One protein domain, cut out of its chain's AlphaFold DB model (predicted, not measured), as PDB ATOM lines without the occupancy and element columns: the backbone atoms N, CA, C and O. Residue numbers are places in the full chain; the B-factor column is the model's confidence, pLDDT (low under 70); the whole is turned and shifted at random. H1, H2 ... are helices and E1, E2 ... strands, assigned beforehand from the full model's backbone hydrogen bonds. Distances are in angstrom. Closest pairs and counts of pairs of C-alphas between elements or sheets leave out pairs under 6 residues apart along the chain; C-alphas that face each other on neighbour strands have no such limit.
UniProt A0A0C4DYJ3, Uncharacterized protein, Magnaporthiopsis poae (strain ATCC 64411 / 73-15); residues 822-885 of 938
ATOM      1  N   ALA A 822     123.743 121.760 158.614       86.25
ATOM      2  CA  ALA A 822     122.965 122.546 159.569       86.25
ATOM      3  C   ALA A 822     122.744 121.797 160.892       86.25
ATOM      4  O   ALA A 822     122.794 122.405 161.960       86.25
ATOM      5  N   ALA A 823     122.561 120.474 160.851       85.06
ATOM      6  CA  ALA A 823     122.488 119.644 162.053       85.06
ATOM      7  C   ALA A 823     123.832 119.572 162.808       85.06
ATOM      8  O   ALA A 823     123.845 119.370 164.025       85.06
ATOM      9  N   GLU A 824     124.957 119.727 162.099       79.31
ATOM     10  CA  GLU A 824     126.304 119.721 162.679       79.31
ATOM     11  C   GLU A 824     126.753 121.101 163.191       79.31
ATOM     12  O   GLU A 824     127.314 121.179 164.284       79.31
ATOM     13  N   ASN A 825     126.485 122.175 162.442       79.00
ATOM     14  CA  ASN A 825     127.030 123.523 162.675       79.00
ATOM     15  C   ASN A 825     125.979 124.567 163.101       79.00
ATOM     16  O   ASN A 825     126.330 125.717 163.364       79.00
ATOM     17  N   GLY A 826     124.698 124.194 163.164       84.38
ATOM     18  CA  GLY A 826     123.582 125.134 163.278       84.38
ATOM     19  C   GLY A 826     123.186 125.742 161.927       84.38
ATOM     20  O   GLY A 826     123.874 125.575 160.921       84.38
ATOM     21  N   SER A 827     122.059 126.458 161.894       86.25
ATOM     22  CA  SER A 827     121.476 127.023 160.665       86.25
ATOM     23  C   SER A 827     121.731 128.520 160.462       86.25
ATOM     24  O   SER A 827     121.256 129.075 159.477       86.25
ATOM     25  N   ALA A 828     122.464 129.187 161.358       85.38
ATOM     26  CA  ALA A 828     122.653 130.643 161.317       85.38
ATOM     27  C   ALA A 828     123.369 131.138 160.044       85.38
ATOM     28  O   ALA A 828     123.125 132.248 159.594       85.38
ATOM     29  N   TRP A 829     124.213 130.299 159.437       83.12
ATOM     30  CA  TRP A 829     124.882 130.592 158.163       83.12
ATOM     31  C   TRP A 829     123.966 130.414 156.938       83.12
ATOM     32  O   TRP A 829     124.278 130.909 155.860       83.12
ATOM     33  N   LEU A 830     122.843 129.703 157.096       87.06
ATOM     34  CA  LEU A 830     121.828 129.506 156.055       87.06
ATOM     35  C   LEU A 830     120.697 130.526 156.153       87.06
ATOM     36  O   LEU A 830     120.147 130.924 155.130       87.06
ATOM     37  N   LEU A 831     120.321 130.909 157.374       89.69
ATOM     38  CA  LEU A 831     119.147 131.726 157.635       89.69
ATOM     39  C   LEU A 831     119.370 132.622 158.856       89.69
ATOM     40  O   LEU A 831     119.500 132.125 159.980       89.69
ATOM     41  N   ARG A 832     119.315 133.936 158.639       90.88
ATOM     42  CA  ARG A 832     119.043 134.916 159.692       90.88
ATOM     43  C   ARG A 832     117.539 134.912 159.960       90.88
ATOM     44  O   ARG A 832     116.755 134.994 159.018       90.88
ATOM     45  N   ASN A 833     117.143 134.748 161.218       89.06
ATOM     46  CA  ASN A 833     115.743 134.678 161.653       89.06
ATOM     47  C   ASN A 833     115.600 135.412 162.989       89.06
ATOM     48  O   ASN A 833     115.510 134.799 164.059       89.06
ATOM     49  N   ASP A 834     115.650 136.735 162.916       85.38
ATOM     50  CA  ASP A 834     115.696 137.607 164.081       85.38
ATOM     51  C   ASP A 834     114.383 137.514 164.871       85.38
ATOM     52  O   ASP A 834     113.285 137.447 164.310       85.38
ATOM     53  N   GLY A 835     114.489 137.420 166.200       79.44
ATOM     54  CA  GLY A 835     113.332 137.271 167.092       79.44
ATOM     55  C   GLY A 835     112.508 135.990 166.889       79.44
ATOM     56  O   GLY A 835     111.413 135.881 167.441       79.44
ATOM     57  N   GLY A 836     112.995 135.024 166.098       81.38
ATOM     58  CA  GLY A 836     112.242 133.812 165.769       81.38
ATOM     59  C   GLY A 836     110.988 134.096 164.939       81.38
ATOM     60  O   GLY A 836     109.967 133.429 165.135       81.38
ATOM     61  N   LYS A 837     111.049 135.083 164.028       85.56
ATOM     62  CA  LYS A 837     109.945 135.467 163.129       85.56
ATOM     63  C   LYS A 837     109.334 134.260 162.415       85.56
ATOM     64  O   LYS A 837     108.114 134.193 162.292       85.56
ATOM     65  N   ILE A 838     110.158 133.289 162.016       86.75
ATOM     66  CA  ILE A 838     109.733 131.944 161.610       86.75
ATOM     67  C   ILE A 838     109.821 131.009 162.833       86.75
ATOM     68  O   ILE A 838     110.936 130.676 163.244       86.75
ATOM     69  N   PRO A 839     108.690 130.540 163.406       79.75
ATOM     70  CA  PRO A 839     108.700 129.745 164.640       79.75
ATOM     71  C   PRO A 839     109.367 128.367 164.508       79.75
ATOM     72  O   PRO A 839     109.951 127.869 165.466       79.75
ATOM     73  N   ALA A 840     109.271 127.744 163.329       81.81
ATOM     74  CA  ALA A 840     109.865 126.443 163.022       81.81
ATOM     75  C   ALA A 840     110.451 126.461 161.601       81.81
ATOM     76  O   ALA A 840     109.779 126.099 160.632       81.81
ATOM     77  N   ALA A 841     111.692 126.936 161.476       83.06
ATOM     78  CA  ALA A 841     112.398 126.958 160.198       83.06
ATOM     79  C   ALA A 841     112.609 125.533 159.656       83.06
ATOM     80  O   ALA A 841     112.854 124.597 160.417       83.06
ATOM     81  N   PHE A 842     112.531 125.385 158.333       86.19
ATOM     82  CA  PHE A 842     112.711 124.125 157.600       86.19
ATOM     83  C   PHE A 842     111.691 123.016 157.941       86.19
ATOM     84  O   PHE A 842     111.995 121.826 157.849       86.19
ATOM     85  N   GLY A 843     110.474 123.395 158.353       77.69
ATOM     86  CA  GLY A 843     109.393 122.474 158.725       77.69
ATOM     87  C   GLY A 843     108.621 121.846 157.554       77.69
ATOM     88  O   GLY A 843     107.711 121.053 157.794       77.69
ATOM     89  N   GLY A 844     108.919 122.211 156.304       80.12
ATOM     90  CA  GLY A 844     108.319 121.630 155.095       80.12
ATOM     91  C   GLY A 844     106.871 122.050 154.807       80.12
ATOM     92  O   GLY A 844     106.278 121.589 153.834       80.12
ATOM     93  N   GLY A 845     106.279 122.933 155.618       81.94
ATOM     94  CA  GLY A 845     104.910 123.428 155.430       81.94
ATOM     95  C   GLY A 845     104.750 124.327 154.197       81.94
ATOM     96  O   GLY A 845     105.718 124.909 153.715       81.94
ATOM     97  N   SER A 846     103.527 124.471 153.675       86.81
ATOM     98  CA  SER A 846     103.244 125.409 152.576       86.81
ATOM     99  C   SER A 846     103.515 126.864 152.984       86.81
ATOM    100  O   SER A 846     103.470 127.201 154.169       86.81
ATOM    101  N   LEU A 847     103.758 127.745 152.004       88.75
ATOM    102  CA  LEU A 847     103.920 129.179 152.271       88.75
ATOM    103  C   LEU A 847     102.672 129.769 152.939       88.75
ATOM    104  O   LEU A 847     102.809 130.523 153.895       88.75
ATOM    105  N   TYR A 848     101.470 129.352 152.528       88.44
ATOM    106  CA  TYR A 848     100.228 129.741 153.205       88.44
ATOM    107  C   TYR A 848     100.232 129.388 154.701       88.44
ATOM    108  O   TYR A 848      99.906 130.223 155.543       88.44
ATOM    109  N   LYS A 849     100.652 128.165 155.059       86.69
ATOM    110  CA  LYS A 849     100.750 127.727 156.461       86.69
ATOM    111  C   LYS A 849     101.803 128.524 157.235       86.69
ATOM    112  O   LYS A 849     101.604 128.818 158.409       86.69
ATOM    113  N   LEU A 850     102.915 128.866 156.586       88.00
ATOM    114  CA  LEU A 850     103.955 129.696 157.185       88.00
ATOM    115  C   LEU A 850     103.423 131.098 157.480       88.00
ATOM    116  O   LEU A 850     103.523 131.547 158.616       88.00
ATOM    117  N   VAL A 851     102.820 131.754 156.486       87.75
ATOM    118  CA  VAL A 851     102.330 133.134 156.586       87.75
ATOM    119  C   VAL A 851     101.166 133.253 157.572       87.75
ATOM    120  O   VAL A 851     101.176 134.149 158.414       87.75
ATOM    121  N   SER A 852     100.217 132.313 157.546       86.19
ATOM    122  CA  SER A 852      99.114 132.250 158.526       86.19
ATOM    123  C   SER A 852      99.582 131.985 159.962       86.19
ATOM    124  O   SER A 852      98.892 132.358 160.906       86.19
ATOM    125  N   GLY A 853     100.752 131.365 160.146       82.25
ATOM    126  CA  GLY A 853     101.342 131.087 161.457       82.25
ATOM    127  C   GLY A 853     102.196 132.219 162.045       82.25
ATOM    128  O   GLY A 853     102.722 132.061 163.150       82.25
ATOM    129  N   LEU A 854     102.377 133.344 161.339       85.56
ATOM    130  CA  LEU A 854     103.199 134.467 161.807       85.56
ATOM    131  C   LEU A 854     102.460 135.285 162.878       85.56
ATOM    132  O   LEU A 854     101.412 135.867 162.613       85.56
ATOM    133  N   LYS A 855     103.054 135.418 164.072       72.00
ATOM    134  CA  LYS A 855     102.439 136.100 165.234       72.00
ATOM    135  C   LYS A 855     102.029 137.562 164.986       72.00
ATOM    136  O   LYS A 855     101.050 138.005 165.567       72.00
ATOM    137  N   ASN A 856     102.743 138.278 164.110       72.50
ATOM    138  CA  ASN A 856     102.491 139.689 163.769       72.50
ATOM    139  C   ASN A 856     102.233 139.881 162.259       72.50
ATOM    140  O   ASN A 856     102.592 140.913 161.691       72.50
ATOM    141  N   GLY A 857     101.713 138.854 161.578       79.06
ATOM    142  CA  GLY A 857     101.533 138.867 160.125       79.06
ATOM    143  C   GLY A 857     102.843 139.039 159.340       79.06
ATOM    144  O   GLY A 857     103.944 138.771 159.844       79.06
ATOM    145  N   THR A 858     102.720 139.494 158.092       83.88
ATOM    146  CA  THR A 858     103.821 139.634 157.120       83.88
ATOM    147  C   THR A 858     104.692 140.879 157.325       83.88
ATOM    148  O   THR A 858     105.758 140.987 156.719       83.88
ATOM    149  N   ALA A 859     104.296 141.800 158.210       82.75
ATOM    150  CA  ALA A 859     105.033 143.034 158.481       82.75
ATOM    151  C   ALA A 859     106.454 142.760 159.016       82.75
ATOM    152  O   ALA A 859     106.646 141.898 159.884       82.75
ATOM    153  N   GLY A 860     107.446 143.481 158.480       81.38
ATOM    154  CA  GLY A 860     108.862 143.371 158.863       81.38
ATOM    155  C   GLY A 860     109.524 142.031 158.517       81.38
ATOM    156  O   GLY A 860     110.641 141.771 158.954       81.38
ATOM    157  N   PHE A 861     108.862 141.147 157.754       88.56
ATOM    158  CA  PHE A 861     109.407 139.820 157.442       88.56
ATOM    159  C   PHE A 861     110.739 139.904 156.686       88.56
ATOM    160  O   PHE A 861     111.694 139.242 157.074       88.56
ATOM    161  N   ALA A 862     110.825 140.747 155.652       86.56
ATOM    162  CA  ALA A 862     112.033 140.895 154.837       86.56
ATOM    163  C   ALA A 862     113.216 141.545 155.585       86.56
ATOM    164  O   ALA A 862     114.358 141.397 155.169       86.56
ATOM    165  N   GLU A 863     112.957 142.249 156.690       87.25
ATOM    166  CA  GLU A 863     113.994 142.860 157.532       87.25
ATOM    167  C   GLU A 863     114.568 141.853 158.540       87.25
ATOM    168  O   GLU A 863     115.754 141.888 158.861       87.25
ATOM    169  N   GLN A 864     113.730 140.934 159.023       87.31
ATOM    170  CA  GLN A 864     114.061 139.978 160.087       87.31
ATOM    171  C   GLN A 864     114.488 138.604 159.558       87.31
ATOM    172  O   GLN A 864     115.019 137.787 160.313       87.31
ATOM    173  N   VAL A 865     114.232 138.326 158.278       89.00
ATOM    174  CA  VAL A 865     114.526 137.043 157.640       89.00
ATOM    175  C   VAL A 865     115.415 137.254 156.424       89.00
ATOM    176  O   VAL A 865     115.006 137.869 155.443       89.00
ATOM    177  N   GLU A 866     116.616 136.681 156.464       89.06
ATOM    178  CA  GLU A 866     117.570 136.728 155.354       89.06
ATOM    179  C   GLU A 866     118.172 135.345 155.097       89.06
ATOM    180  O   GLU A 866     118.690 134.693 156.003       89.06
ATOM    181  N   VAL A 867     118.126 134.903 153.841       88.56
ATOM    182  CA  VAL A 867     118.764 133.664 153.385       88.56
ATOM    183  C   VAL A 867     120.229 133.925 153.036       88.56
ATOM    184  O   VAL A 867     120.532 134.882 152.329       88.56
ATOM    185  N   LEU A 868     121.112 133.034 153.499       85.44
ATOM    186  CA  LEU A 868     122.571 133.087 153.334       85.44
ATOM    187  C   LEU A 868     123.192 134.420 153.809       85.44
ATOM    188  O   LEU A 868     123.818 135.129 153.012       85.44
ATOM    189  N   PRO A 869     123.042 134.774 155.102       82.38
ATOM    190  CA  PRO A 869     123.578 136.021 155.639       82.38
ATOM    191  C   PRO A 869     125.113 136.064 155.535       82.38
ATOM    192  O   PRO A 869     125.804 135.106 155.882       82.38
ATOM    193  N   GLY A 870     125.659 137.195 155.075       67.62
ATOM    194  CA  GLY A 870     127.109 137.442 155.027       67.62
ATOM    195  C   GLY A 870     127.812 137.126 153.699       67.62
ATOM    196  O   GLY A 870     129.022 137.329 153.596       67.62
ATOM    197  N   ILE A 871     127.092 136.685 152.661       67.44
ATOM    198  CA  ILE A 871     127.628 136.654 151.290       67.44
ATOM    199  C   ILE A 871     127.566 138.078 150.716       67.44
ATOM    200  O   ILE A 871     126.485 138.646 150.580       67.44
ATOM    201  N   ALA A 872     128.724 138.669 150.390       53.22
ATOM    202  CA  ALA A 872     128.812 140.027 149.843       53.22
ATOM    203  C   ALA A 872     127.905 140.212 148.608       53.22
ATOM    204  O   ALA A 872     127.855 139.340 147.737       53.22
ATOM    205  N   GLY A 873     127.232 141.365 148.504       51.06
ATOM    206  CA  GLY A 873     126.211 141.642 147.479       51.06
ATOM    207  C   GLY A 873     126.646 141.364 146.032       51.06
ATOM    208  O   GLY A 873     125.858 140.841 145.254       51.06
ATOM    209  N   GLN A 874     127.922 141.577 145.691       43.72
ATOM    210  CA  GLN A 874     128.465 141.267 144.358       43.72
ATOM    211  C   GLN A 874     128.511 139.762 144.040       43.72
ATOM    212  O   GLN A 874     128.302 139.367 142.894       43.72
ATOM    213  N   ALA A 875     128.760 138.901 145.034       49.72
ATOM    214  CA  ALA A 875     128.738 137.448 144.847       49.72
ATOM    215  C   ALA A 875     127.299 136.928 144.695       49.72
ATOM    216  O   ALA A 875     127.056 136.004 143.918       49.72
ATOM    217  N   ARG A 876     126.341 137.571 145.376       51.59
ATOM    218  CA  ARG A 876     124.903 137.311 145.235       51.59
ATOM    219  C   ARG A 876     124.397 137.729 143.851       51.59
ATOM    220  O   ARG A 876     123.788 136.913 143.170       51.59
ATOM    221  N   GLU A 877     124.751 138.921 143.369       48.34
ATOM    222  CA  GLU A 877     124.409 139.387 142.014       48.34
ATOM    223  C   GLU A 877     125.045 138.534 140.905       48.34
ATOM    224  O   GLU A 877     124.392 138.238 139.905       48.34
ATOM    225  N   GLN A 878     126.292 138.073 141.068       45.62
ATOM    226  CA  GLN A 878     126.923 137.150 140.113       45.62
ATOM    227  C   GLN A 878     126.272 135.758 140.106       45.62
ATOM    228  O   GLN A 878     126.189 135.134 139.045       45.62
ATOM    229  N   MET A 879     125.804 135.261 141.258       50.47
ATOM    230  CA  MET A 879     125.022 134.021 141.330       50.47
ATOM    231  C   MET A 879     123.652 134.186 140.671       50.47
ATOM    232  O   MET A 879     123.277 133.356 139.845       50.47
ATOM    233  N   GLU A 880     122.940 135.272 140.968       47.69
ATOM    234  CA  GLU A 880     121.632 135.579 140.381       47.69
ATOM    235  C   GLU A 880     121.728 135.821 138.865       47.69
ATOM    236  O   GLU A 880     120.895 135.327 138.110       47.69
ATOM    237  N   SER A 881     122.786 136.486 138.389       38.47
ATOM    238  CA  SER A 881     123.067 136.692 136.961       38.47
ATOM    239  C   SER A 881     123.385 135.385 136.227       38.47
ATOM    240  O   SER A 881     122.895 135.176 135.116       38.47
ATOM    241  N   LYS A 882     124.153 134.469 136.837       38.19
ATOM    242  CA  LYS A 882     124.417 133.137 136.263       38.19
ATOM    243  C   LYS A 882     123.172 132.246 136.261       38.19
ATOM    244  O   LYS A 882     122.968 131.522 135.291       38.19
ATOM    245  N   MET A 883     122.323 132.329 137.288       37.62
ATOM    246  CA  MET A 883     121.030 131.633 137.316       37.62
ATOM    247  C   MET A 883     120.033 132.213 136.297       37.62
ATOM    248  O   MET A 883     119.335 131.454 135.631       37.62
ATOM    249  N   ALA A 884     120.012 133.535 136.100       34.72
ATOM    250  CA  ALA A 884     119.190 134.190 135.079       34.72
ATOM    251  C   ALA A 884     119.677 133.894 133.645       34.72
ATOM    252  O   ALA A 884     118.864 133.737 132.739       34.72
ATOM    253  N   GLY A 885     120.990 133.755 133.430       26.72
ATOM    254  CA  GLY A 885     121.563 133.340 132.142       26.72
ATOM    255  C   GLY A 885     121.211 131.898 131.751       26.72
ATOM    256  O   GLY A 885     120.988 131.624 130.575       26.72
TER     257      GLY A 885
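AT A GLANCE: This is residues 822 to 885 of the 938 residues of an uncharacterized protein of Magnaporthiopsis poae (strain ATCC 64411 / 73-15) (UniProt A0A0C4DYJ3). A tiny two-stranded ladder, E1 beside E2, makes the middle of a loose, open model, and short helices are spread round it without touching one another. H2 and H4 lie towards opposite ends of the longest axis, H1 lies off to one side, and residues 843 to 849 and 877 to 885 stick out. The printed part has 64 residues, in the order H1, E1, H2, H3, E2, H4, with the two strands antiparallel, and the class is mostly helix. It is loose, with a radius of gyration of the C-alphas of 13.8 A and spans of 36 by 28 by 21 A.

HOW THE PARTS SIT: Start at H1, residues 822 to 825, which touches no helix. Look next at E1, residues 831 to 833, and its antiparallel neighbour E2, residues 865 to 867: their directions differ by 176 degrees, and N 832 and O 866 are 2.8 A apart, within hydrogen-bond range. The C-alphas of Leu 831 and Val 867, which face each other, are 4.7 A apart. H2, residues 847 to 852, is apart from E2. At H3, residues 861 to 864, the closest C-alphas to E1 are those of Asn 833 and Gln 864, 5.8 A apart. H4, residues 873 to 885, is apart from H1, H2, H3 and E1. Every O i to N i+4 pair is within range in H2 and H4; H1 and H3 are too short for one.

IN THESE COORDINATES: Find C-alpha 822 at (122.965, 122.546, 159.569), where H1 begins; it spans 5.2 A. E1 spans 6.0 A, H2 8.5 A, H3 5.4 A and E2 6.9 A. From C-alpha 873 at (126.211, 141.642, 147.479), H4 runs 18.0 A to C-alpha 885 at (121.563, 133.340, 132.142).

THE WHOLE: The C-alphas of Lys 855 and Gly 885, the two farthest apart, are 38.3 A apart. The printed part has no cut, and the link from E1 to H2, 13 residues, is long. Residues 870 to 885 are under 70 in pLDDT.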